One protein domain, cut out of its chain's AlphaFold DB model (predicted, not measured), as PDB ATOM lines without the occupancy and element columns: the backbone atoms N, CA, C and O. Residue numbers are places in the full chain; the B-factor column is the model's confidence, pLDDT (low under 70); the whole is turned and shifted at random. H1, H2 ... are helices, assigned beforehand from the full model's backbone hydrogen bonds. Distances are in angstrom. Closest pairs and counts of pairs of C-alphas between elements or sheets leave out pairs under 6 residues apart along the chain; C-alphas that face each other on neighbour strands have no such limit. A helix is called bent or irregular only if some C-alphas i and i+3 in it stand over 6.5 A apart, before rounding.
ATOM      1  N   GLU A 445      76.307  52.820 155.042       69.00
ATOM      2  CA  GLU A 445      77.331  53.850 155.262       69.00
ATOM      3  C   GLU A 445      78.154  54.209 154.013       69.00
ATOM      4  O   GLU A 445      78.757  55.276 154.004       69.00
ATOM      5  N   GLU A 446      78.070  53.451 152.913       74.31
ATOM      6  CA  GLU A 446      78.757  53.765 151.640       74.31
ATOM      7  C   GLU A 446      78.443  55.189 151.136       74.31
ATOM      8  O   GLU A 446      79.316  55.943 150.704       74.31
ATOM      9  N   ALA A 447      77.187  55.629 151.284       76.56
ATOM     10  CA  ALA A 447      76.783  56.983 150.913       76.56
ATOM     11  C   ALA A 447      77.503  58.074 151.728       76.56
ATOM     12  O   ALA A 447      77.667  59.181 151.222       76.56
ATOM     13  N   LEU A 448      77.913  57.794 152.974       77.88
ATOM     14  CA  LEU A 448      78.671  58.726 153.818       77.88
ATOM     15  C   LEU A 448      80.129  58.841 153.370       77.88
ATOM     16  O   LEU A 448      80.712  59.909 153.544       77.88
ATOM     17  N   GLU A 449      80.712  57.780 152.814       80.50
ATOM     18  CA  GLU A 449      82.102  57.762 152.334       80.50
ATOM     19  C   GLU A 449      82.286  58.581 151.054       80.50
ATOM     20  O   GLU A 449      83.310  59.235 150.868       80.50
ATOM     21  N   LEU A 450      81.256  58.621 150.205       82.44
ATOM     22  CA  LEU A 450      81.235  59.436 148.987       82.44
ATOM     23  C   LEU A 450      81.082  60.944 149.269       82.44
ATOM     24  O   LEU A 450      81.248  61.765 148.363       82.44
ATOM     25  N   MET A 451      80.746  61.339 150.504       84.12
ATOM     26  CA  MET A 451      80.579  62.747 150.868       84.12
ATOM     27  C   MET A 451      81.922  63.411 151.204       84.12
ATOM     28  O   MET A 451      82.755  62.833 151.901       84.12
ATOM     29  N   PRO A 452      82.116  64.692 150.839       90.69
ATOM     30  CA  PRO A 452      83.204  65.493 151.384       90.69
ATOM     31  C   PRO A 452      83.178  65.505 152.920       90.69
ATOM     32  O   PRO A 452      82.116  65.675 153.525       90.69
ATOM     33  N   LYS A 453      84.358  65.423 153.553       84.75
ATOM     34  CA  LYS A 453      84.520  65.297 155.019       84.75
ATOM     35  C   LYS A 453      83.692  66.298 155.838       84.75
ATOM     36  O   LYS A 453      83.137  65.942 156.874       84.75
ATOM     37  N   HIS A 454      83.561  67.541 155.371       85.19
ATOM     38  CA  HIS A 454      82.779  68.567 156.072       85.19
ATOM     39  C   HIS A 454      81.268  68.254 156.114       85.19
ATOM     40  O   HIS A 454      80.622  68.491 157.134       85.19
ATOM     41  N   LEU A 455      80.697  67.686 155.042       87.56
ATOM     42  CA  LEU A 455      79.293  67.256 155.007       87.56
ATOM     43  C   LEU A 455      79.099  65.967 155.793       87.56
ATOM     44  O   LEU A 455      78.144  65.868 156.562       87.56
ATOM     45  N   GLN A 456      80.032  65.024 155.658       85.12
ATOM     46  CA  GLN A 456      80.028  63.780 156.420       85.12
ATOM     47  C   GLN A 456      79.983  64.070 157.926       85.12
ATOM     48  O   GLN A 456      79.090  63.583 158.617       85.12
ATOM     49  N   SER A 457      80.866  64.946 158.422       81.56
ATOM     50  CA  SER A 457      80.885  65.356 159.830       81.56
ATOM     51  C   SER A 457      79.560  65.981 160.271       81.56
ATOM     52  O   SER A 457      79.096  65.705 161.375       81.56
ATOM     53  N   LYS A 458      78.918  66.798 159.426       83.88
ATOM     54  CA  LYS A 458      77.633  67.439 159.746       83.88
ATOM     55  C   LYS A 458      76.482  66.430 159.826       83.88
ATOM     56  O   LYS A 458      75.673  66.479 160.756       83.88
ATOM     57  N   VAL A 459      76.423  65.494 158.878       84.25
ATOM     58  CA  VAL A 459      75.425  64.413 158.842       84.25
ATOM     59  C   VAL A 459      75.607  63.474 160.034       84.25
ATOM     60  O   VAL A 459      74.649  63.195 160.754       84.25
ATOM     61  N   VAL A 460      76.842  63.043 160.297       80.94
ATOM     62  CA  VAL A 460      77.186  62.169 161.426       80.94
ATOM     63  C   VAL A 460      76.910  62.850 162.765       80.94
ATOM     64  O   VAL A 460      76.333  62.223 163.654       80.94
ATOM     65  N   SER A 461      77.214  64.143 162.900       78.00
ATOM     66  CA  SER A 461      76.882  64.910 164.106       78.00
ATOM     67  C   SER A 461      75.369  64.928 164.372       78.00
ATOM     68  O   SER A 461      74.909  64.714 165.495       78.00
ATOM     69  N   THR A 462      74.569  65.069 163.313       80.31
ATOM     70  CA  THR A 462      73.106  65.105 163.426       80.31
ATOM     71  C   THR A 462      72.523  63.722 163.752       80.31
ATOM     72  O   THR A 462      71.653  63.605 164.616       80.31
ATOM     73  N   LEU A 463      73.008  62.665 163.092       79.12
ATOM     74  CA  LEU A 463      72.461  61.306 163.205       79.12
ATOM     75  C   LEU A 463      72.972  60.519 164.420       79.12
ATOM     76  O   LEU A 463      72.201  59.770 165.024       79.12
ATOM     77  N   LYS A 464      74.266  60.638 164.737       79.00
ATOM     78  CA  LYS A 464      74.970  59.807 165.727       79.00
ATOM     79  C   LYS A 464      75.343  60.614 166.981       79.00
ATOM     80  O   LYS A 464      75.030  60.175 168.085       79.00
ATOM     81  N   ALA A 465      75.938  61.807 166.846       75.94
ATOM     82  CA  ALA A 465      76.469  62.551 168.002       75.94
ATOM     83  C   ALA A 465      75.387  63.021 168.995       75.94
ATOM     84  O   ALA A 465      75.595  62.944 170.206       75.94
ATOM     85  N   SER A 466      74.207  63.425 168.508       74.25
ATOM     86  CA  SER A 466      73.061  63.799 169.361       74.25
ATOM     87  C   SER A 466      72.605  62.667 170.291       74.25
ATOM     88  O   SER A 466      72.222  62.915 171.431       74.25
ATOM     89  N   ARG A 467      72.694  61.414 169.829       77.44
ATOM     90  CA  ARG A 467      72.350  60.215 170.607       77.44
ATOM     91  C   ARG A 467      73.450  59.815 171.579       77.44
ATOM     92  O   ARG A 467      73.157  59.432 172.703       77.44
ATOM     93  N   ILE A 468      74.708  59.918 171.159       82.06
ATOM     94  CA  ILE A 468      75.867  59.563 171.989       82.06
ATOM     95  C   ILE A 468      75.933  60.452 173.239       82.06
ATOM     96  O   ILE A 468      76.194  59.953 174.328       82.06
ATOM     97  N   LYS A 469      75.587  61.742 173.120       78.75
ATOM     98  CA  LYS A 469      75.525  62.668 174.266       78.75
ATOM     99  C   LYS A 469      74.471  62.321 175.321       78.75
ATOM    100  O   LYS A 469      74.591  62.788 176.453       78.75
ATOM    101  N   GLN A 470      73.461  61.516 174.978       80.31
ATOM    102  CA  GLN A 470      72.452  61.044 175.939       80.31
ATOM    103  C   GLN A 470      73.030  60.021 176.929       80.31
ATOM    104  O   GLN A 470      72.406  59.726 177.944       80.31
ATOM    105  N   VAL A 471      74.214  59.473 176.647       83.44
ATOM    106  CA  VAL A 471      74.902  58.532 177.528       83.44
ATOM    107  C   VAL A 471      75.641  59.313 178.611       83.44
ATOM    108  O   VAL A 471      76.499  60.138 178.303       83.44
ATOM    109  N   CYS A 472      75.334  59.031 179.881       81.62
ATOM    110  CA  CYS A 472      75.703  59.871 181.029       81.62
ATOM    111  C   CYS A 472      77.199  60.209 181.145       81.62
ATOM    112  O   CYS A 472      77.541  61.296 181.604       81.62
ATOM    113  N   PHE A 473      78.096  59.304 180.740       84.31
ATOM    114  CA  PHE A 473      79.542  59.543 180.819       84.31
ATOM    115  C   PHE A 473      80.103  60.326 179.619       84.31
ATOM    116  O   PHE A 473      81.190  60.875 179.722       84.31
ATOM    117  N   LEU A 474      79.366  60.425 178.507       85.12
ATOM    118  CA  LEU A 474      79.771  61.158 177.295       85.12
ATOM    119  C   LEU A 474      79.152  62.558 177.216       85.12
ATOM    120  O   LEU A 474      79.504  63.346 176.344       85.12
ATOM    121  N   THR A 475      78.231  62.894 178.122       82.94
ATOM    122  CA  THR A 475      77.538  64.188 178.134       82.94
ATOM    123  C   THR A 475      78.479  65.365 178.401       82.94
ATOM    124  O   THR A 475      78.245  66.458 177.888       82.94
ATOM    125  N   LYS A 476      79.537  65.152 179.196       85.44
ATOM    126  CA  LYS A 476      80.502  66.191 179.601       85.44
ATOM    127  C   LYS A 476      81.689  66.340 178.643       85.44
ATOM    128  O   LYS A 476      82.498  67.243 178.827       85.44
ATOM    129  N   GLU A 477      81.789  65.471 177.644       88.38
ATOM    130  CA  GLU A 477      82.908  65.457 176.707       88.38
ATOM    131  C   GLU A 477      82.787  66.535 175.622       88.38
ATOM    132  O   GLU A 477      81.696  67.031 175.305       88.38
ATOM    133  N   SER A 478      83.927  66.883 175.018       88.50
ATOM    134  CA  SER A 478      83.984  67.871 173.937       88.50
ATOM    135  C   SER A 478      83.143  67.455 172.720       88.50
ATOM    136  O   SER A 478      82.899  66.270 172.442       88.50
ATOM    137  N   VAL A 479      82.677  68.451 171.964       82.69
ATOM    138  CA  VAL A 479      81.900  68.222 170.735       82.69
ATOM    139  C   VAL A 479      82.769  67.519 169.690       82.69
ATOM    140  O   VAL A 479      82.294  66.636 168.978       82.69
ATOM    141  N   GLU A 480      84.050  67.869 169.647       83.12
ATOM    142  CA  GLU A 480      85.081  67.308 168.783       83.12
ATOM    143  C   GLU A 480      85.285  65.819 169.071       83.12
ATOM    144  O   GLU A 480      85.214  65.004 168.148       83.12
ATOM    145  N   PHE A 481      85.443  65.442 170.346       86.69
ATOM    146  CA  PHE A 481      85.549  64.040 170.752       86.69
ATOM    147  C   PHE A 481      84.287  63.253 170.395       86.69
ATOM    148  O   PHE A 481      84.368  62.179 169.801       86.69
ATOM    149  N   THR A 482      83.108  63.816 170.677       85.31
ATOM    150  CA  THR A 482      81.828  63.169 170.352       85.31
ATOM    151  C   THR A 482      81.685  62.939 168.846       85.31
ATOM    152  O   THR A 482      81.228  61.879 168.424       85.31
ATOM    153  N   ASN A 483      82.080  63.911 168.020       81.31
ATOM    154  CA  ASN A 483      82.034  63.786 166.564       81.31
ATOM    155  C   ASN A 483      83.045  62.747 166.047       81.31
ATOM    156  O   ASN A 483      82.695  61.971 165.161       81.31
ATOM    157  N   MET A 484      84.254  62.678 166.616       83.69
ATOM    158  CA  MET A 484      85.219  61.620 166.285       83.69
ATOM    159  C   MET A 484      84.697  60.232 166.664       83.69
ATOM    160  O   MET A 484      84.745  59.312 165.851       83.69
ATOM    161  N   LEU A 485      84.120  60.088 167.858       86.31
ATOM    162  CA  LEU A 485      83.503  58.839 168.298       86.31
ATOM    163  C   LEU A 485      82.313  58.456 167.405       86.31
ATOM    164  O   LEU A 485      82.167  57.302 167.013       86.31
ATOM    165  N   ALA A 486      81.486  59.430 167.024       83.56
ATOM    166  CA  ALA A 486      80.367  59.232 166.113       83.56
ATOM    167  C   ALA A 486      80.812  58.732 164.729       83.56
ATOM    168  O   ALA A 486      80.109  57.922 164.123       83.56
ATOM    169  N   LEU A 487      81.969  59.185 164.239       80.44
ATOM    170  CA  LEU A 487      82.570  58.695 162.996       80.44
ATOM    171  C   LEU A 487      83.125  57.269 163.141       80.44
ATOM    172  O   LEU A 487      83.021  56.496 162.197       80.44
ATOM    173  N   ALA A 488      83.661  56.909 164.310       82.31
ATOM    174  CA  ALA A 488      84.233  55.586 164.571       82.31
ATOM    175  C   ALA A 488      83.190  54.489 164.873       82.31
ATOM    176  O   ALA A 488      83.491  53.301 164.778       82.31
ATOM    177  N   ILE A 489      81.961  54.857 165.259       81.75
ATOM    178  CA  ILE A 489      80.905  53.885 165.569       81.75
ATOM    179  C   ILE A 489      80.360  53.247 164.289       81.75
ATOM    180  O   ILE A 489      79.718  53.914 163.472       81.75
ATOM    181  N   VAL A 490      80.522  51.926 164.198       79.75
ATOM    182  CA  VAL A 490      79.967  51.075 163.139       79.75
ATOM    183  C   VAL A 490      78.583  50.567 163.542       79.75
ATOM    184  O   VAL A 490      78.380  50.055 164.647       79.75
ATOM    185  N   ARG A 491      77.606  50.677 162.638       79.38
ATOM    186  CA  ARG A 491      76.275  50.088 162.836       79.38
ATOM    187  C   ARG A 491      76.342  48.561 162.695       79.38
ATOM    188  O   ARG A 491      76.820  48.056 161.688       79.38
ATOM    189  N   ARG A 492      75.764  47.829 163.656       82.00
ATOM    190  CA  ARG A 492      75.484  46.384 163.549       82.00
ATOM    191  C   ARG A 492      73.994  46.104 163.727       82.00
ATOM    192  O   ARG A 492      73.330  46.775 164.516       82.00
ATOM    193  N   ILE A 493      73.489  45.129 162.978       84.56
ATOM    194  CA  ILE A 493      72.109  44.632 163.044       84.56
ATOM    195  C   ILE A 493      72.172  43.220 163.626       84.56
ATOM    196  O   ILE A 493      73.055  42.458 163.243       84.56
ATOM    197  N   TYR A 494      71.248  42.895 164.524       85.31
ATOM    198  CA  TYR A 494      71.075  41.563 165.100       85.31
ATOM    199  C   TYR A 494      69.617  41.147 164.914       85.31
ATOM    200  O   TYR A 494      68.717  41.979 165.069       85.31
ATOM    201  N   SER A 495      69.394  39.890 164.546       85.94
ATOM    202  CA  SER A 495      68.063  39.298 164.422       85.94
ATOM    203  C   SER A 495      67.464  39.057 165.811       85.94
ATOM    204  O   SER A 495      68.196  39.002 166.804       85.94
ATOM    205  N   PRO A 496      66.137  38.887 165.920       85.19
ATOM    206  CA  PRO A 496      65.540  38.352 167.138       85.19
ATOM    207  C   PRO A 496      66.233  37.045 167.554       85.19
ATOM    208  O   PRO A 496      66.508  36.212 166.699       85.19
ATOM    209  N   GLU A 497      66.487  36.889 168.857       82.12
ATOM    210  CA  GLU A 497      67.146  35.717 169.474       82.12
ATOM    211  C   GLU A 497      68.658  35.567 169.219       82.12
ATOM    212  O   GLU A 497      69.274  34.672 169.796       82.12
ATOM    213  N   ASP A 498      69.292  36.475 168.469       83.12
ATOM    214  CA  ASP A 498      70.750  36.465 168.305       83.12
ATOM    215  C   ASP A 498      71.473  36.825 169.621       83.12
ATOM    216  O   ASP A 498      71.141  37.794 170.316       83.12
ATOM    217  N   HIS A 499      72.528  36.075 169.947       83.06
ATOM    218  CA  HIS A 499      73.406  36.375 171.078       83.06
ATOM    219  C   HIS A 499      74.394  37.497 170.713       83.06
ATOM    220  O   HIS A 499      75.262  37.328 169.862       83.06
ATOM    221  N   ILE A 500      74.267  38.661 171.363       83.75
ATOM    222  CA  ILE A 500      75.066  39.863 171.040       83.75
ATOM    223  C   ILE A 500      76.441  39.849 171.722       83.75
ATOM    224  O   ILE A 500      77.450  40.185 171.105       83.75
ATOM    225  N   ILE A 501      76.480  39.509 173.014       82.19
ATOM    226  CA  ILE A 501      77.700  39.519 173.828       82.19
ATOM    227  C   ILE A 501      77.933  38.112 174.356       82.19
ATOM    228  O   ILE A 501      77.138  37.598 175.142       82.19
ATOM    229  N   GLU A 502      79.062  37.533 173.968       74.56
ATOM    230  CA  GLU A 502      79.578  36.300 174.548       74.56
ATOM    231  C   GLU A 502      80.829  36.627 175.374       74.56
ATOM    232  O   GLU A 502      81.766  37.217 174.821       74.56
ATOM    233  N   PRO A 503      80.892  36.236 176.666       66.69
ATOM    234  CA  PRO A 503      81.970  36.617 177.587       66.69
ATOM    235  C   PRO A 503      83.393  36.281 177.121       66.69
ATOM    236  O   PRO A 503      84.349  36.824 177.663       66.69
ATOM    237  N   LYS A 504      83.543  35.372 176.148       64.19
ATOM    238  CA  LYS A 504      84.837  34.869 175.664       64.19
ATOM    239  C   LYS A 504      85.193  35.284 174.231       64.19
ATOM    240  O   LYS A 504      86.335  35.077 173.842       64.19
ATOM    241  N   ALA A 505      84.259  35.845 173.456       59.44
ATOM    242  CA  ALA A 505      84.450  36.053 172.013       59.44
ATOM    243  C   ALA A 505      84.297  37.512 171.553       59.44
ATOM    244  O   ALA A 505      85.002  37.930 170.642       59.44
ATOM    245  N   ASN A 506      83.413  38.306 172.174       61.59
ATOM    246  CA  ASN A 506      83.089  39.665 171.716       61.59
ATOM    247  C   ASN A 506      82.931  40.640 172.895       61.59
ATOM    248  O   ASN A 506      81.835  41.118 173.192       61.59
ATOM    249  N   ALA A 507      84.037  40.946 173.581       66.81
ATOM    250  CA  ALA A 507      84.068  41.972 174.622       66.81
ATOM    251  C   ALA A 507      84.164  43.368 173.982       66.81
ATOM    252  O   ALA A 507      85.250  43.864 173.690       66.81
ATOM    253  N   GLY A 508      83.013  43.992 173.724       78.56
ATOM    254  CA  GLY A 508      82.925  45.335 173.153       78.56
ATOM    255  C   GLY A 508      81.831  46.176 173.805       78.56
ATOM    256  O   GLY A 508      80.897  45.650 174.413       78.56
ATOM    257  N   MET A 509      81.941  47.497 173.665       82.31
ATOM    258  CA  MET A 509      80.886  48.425 174.066       82.31
ATOM    259  C   MET A 509      79.873  48.578 172.930       82.31
ATOM    260  O   MET A 509      80.243  48.859 171.790       82.31
ATOM    261  N   PHE A 510      78.589  48.437 173.252       84.94
ATOM    262  CA  PHE A 510      77.491  48.584 172.301       84.94
ATOM    263  C   PHE A 510      76.548  49.702 172.734       84.94
ATOM    264  O   PHE A 510      76.197  49.818 173.908       84.94
ATOM    265  N   PHE A 511      76.079  50.483 171.763       83.50
ATOM    266  CA  PHE A 511      75.017  51.464 171.960       83.50
ATOM    267  C   PHE A 511      73.738  50.959 171.295       83.50
ATOM    268  O   PHE A 511      73.703  50.731 170.084       83.50
ATOM    269  N   VAL A 512      72.669  50.791 172.074       85.19
ATOM    270  CA  VAL A 512      71.375  50.339 171.546       85.19
ATOM    271  C   VAL A 512      70.648  51.526 170.915       85.19
ATOM    272  O   VAL A 512      70.218  52.449 171.599       85.19
ATOM    273  N   ILE A 513      70.508  51.509 169.587       79.00
ATOM    274  CA  ILE A 513      69.863  52.601 168.835       79.00
ATOM    275  C   ILE A 513      68.361  52.340 168.649       79.00
ATOM    276  O   ILE A 513      67.547  53.268 168.726       79.00
ATOM    277  N   ARG A 514      67.993  51.089 168.354       80.19
ATOM    278  CA  ARG A 514      66.620  50.609 168.148       80.19
ATOM    279  C   ARG A 514      66.529  49.150 168.595       80.19
ATOM    280  O   ARG A 514      67.482  48.404 168.399       80.19
ATOM    281  N   GLY A 515      65.381  48.763 169.146       86.25
ATOM    282  CA  GLY A 515      65.138  47.417 169.672       86.25
ATOM    283  C   GLY A 515      65.247  47.340 171.194       86.25
ATOM    284  O   GLY A 515      65.413  48.352 171.874       86.25
ATOM    285  N   LYS A 516      65.111  46.125 171.725       86.38
ATOM    286  CA  LYS A 516      65.276  45.809 173.147       86.38
ATOM    287  C   LYS A 516      66.262  44.657 173.266       86.38
ATOM    288  O   LYS A 516      66.198  43.720 172.479       86.38
ATOM    289  N   VAL A 517      67.139  44.739 174.257       88.44
ATOM    290  CA  VAL A 517      68.091  43.680 174.592       88.44
ATOM    291  C   VAL A 517      67.774  43.226 176.007       88.44
ATOM    292  O   VAL A 517      67.580  44.061 176.890       88.44
ATOM    293  N   TRP A 518      67.698  41.917 176.224       85.19
ATOM    294  CA  TRP A 518      67.566  41.337 177.555       85.19
ATOM    295  C   TRP A 518      68.836  40.567 177.895       85.19
ATOM    296  O   TRP A 518      69.456  39.934 177.043       85.19
ATOM    297  N   ARG A 519      69.231  40.617 179.166       82.44
ATOM    298  CA  ARG A 519      70.328  39.802 179.681       82.44
ATOM    299  C   ARG A 519      69.741  38.500 180.208       82.44
ATOM    300  O   ARG A 519      68.964  38.529 181.158       82.44
ATOM    301  N   ASN A 520      70.115  37.369 179.619       72.62
ATOM    302  CA  ASN A 520      69.744  36.068 180.162       72.62
ATOM    303  C   ASN A 520      70.707  35.705 181.304       72.62
ATOM    304  O   ASN A 520      71.868  35.395 181.063       72.62
ATOM    305  N   THR A 521      70.242  35.781 182.550       67.94
ATOM    306  CA  THR A 521      71.033  35.430 183.743       67.94
ATOM    307  C   THR A 521      70.939  33.953 184.131       67.94
ATOM    308  O   THR A 521      71.411  33.587 185.203       67.94
ATOM    309  N   ARG A 522      70.392  33.065 183.286       52.47
ATOM    310  CA  ARG A 522      70.436  31.614 183.537       52.47
ATOM    311  C   ARG A 522      71.793  31.016 183.149       52.47
ATOM    312  O   ARG A 522      71.895  30.251 182.197       52.47
ATOM    313  N   CYS A 523      72.833  31.343 183.909       44.28
ATOM    314  CA  CYS A 523      73.912  30.387 184.140       44.28
ATOM    315  C   CYS A 523      73.527  29.609 185.395       44.28
ATOM    316  O   CYS A 523      73.581  30.146 186.499       44.28
ATOM    317  N   ASN A 524      73.088  28.365 185.210       37.53
ATOM    318  CA  ASN A 524      73.012  27.400 186.294       37.53
ATOM    319  C   ASN A 524      74.404  27.300 186.929       37.53
ATOM    320  O   ASN A 524      75.322  26.740 186.330       37.53
ATOM    321  N   PHE A 525      74.546  27.826 188.142       34.12
ATOM    322  CA  PHE A 525      75.534  27.314 189.074       34.12
ATOM    323  C   PHE A 525      75.111  25.879 189.411       34.12
ATOM    324  O   PHE A 525      74.251  25.655 190.253       34.12
ATOM    325  N   ILE A 526      75.670  24.907 188.689       37.16
ATOM    326  CA  ILE A 526      75.864  23.558 189.222       37.16
ATOM    327  C   ILE A 526      77.306  23.517 189.718       37.16
ATOM    328  O   ILE A 526      78.222  23.191 188.962       37.16
ATOM    329  N   ARG A 527      77.498  23.920 190.971       30.70
ATOM    330  CA  ARG A 527      78.059  23.087 192.038       30.70
ATOM    331  C   ARG A 527      77.988  23.834 193.357       30.70
ATOM    332  O   ARG A 527      78.394  25.017 193.365       30.70
TER     333      ARG A 527
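AT A GLANCE: This is residues 445 to 527 of the 527 residues of the protein "Ion_trans domain-containing protein" of Phytophthora rubi (UniProt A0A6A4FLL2). With little regular structure, this is a small head of two crossed helices, H2 and H3, with short H1 near H2, and a long looped stretch, residues 489 to 527, whose last residues, 521 to 527, stick out as a tail. The 83 printed residues include three named helices, H1, H2, H3 in chain order, and no named strand; the class is all helix, with 30 residues in helices. The whole is loose, radius of gyration of the C-alphas 16.6 A, spanning 58 by 30 by 22 A.

HOW THE PARTS SIT: H2, residues 453 to 468, has a kink of 44 degrees near residue 462 and is only just irregular: C-alphas 463 and 466 are 6.7 A apart. It touches H3, residues 479 to 488, about perpendicular at 84 degrees; their closest C-alphas, Lys 464 and Ala 486, are 5.4 A apart. H1, residues 446 to 449, is close to H2 but not clearly touching, closest C-alphas Leu 448 and Gln 456, 5.8 A; it is apart from H3. Every O i to N i+4 pair is within hydrogen-bond range in H3, 10 of 12 in H2; H1 is too short for one.

IN THESE COORDINATES: H2 runs 19.9 A from C-alpha 453 at (84.520, 65.297, 155.019); H3 runs 14.3 A to C-alpha 488 at (84.233, 55.586, 164.571).

THE WHOLE: The printed part has no cut; its farthest C-alphas, Pro 452 and Arg 527, are 59.0 A apart. No link between helices is long. The pLDDT is under 70 at residues 445, 503 to 507 and 521 to 527.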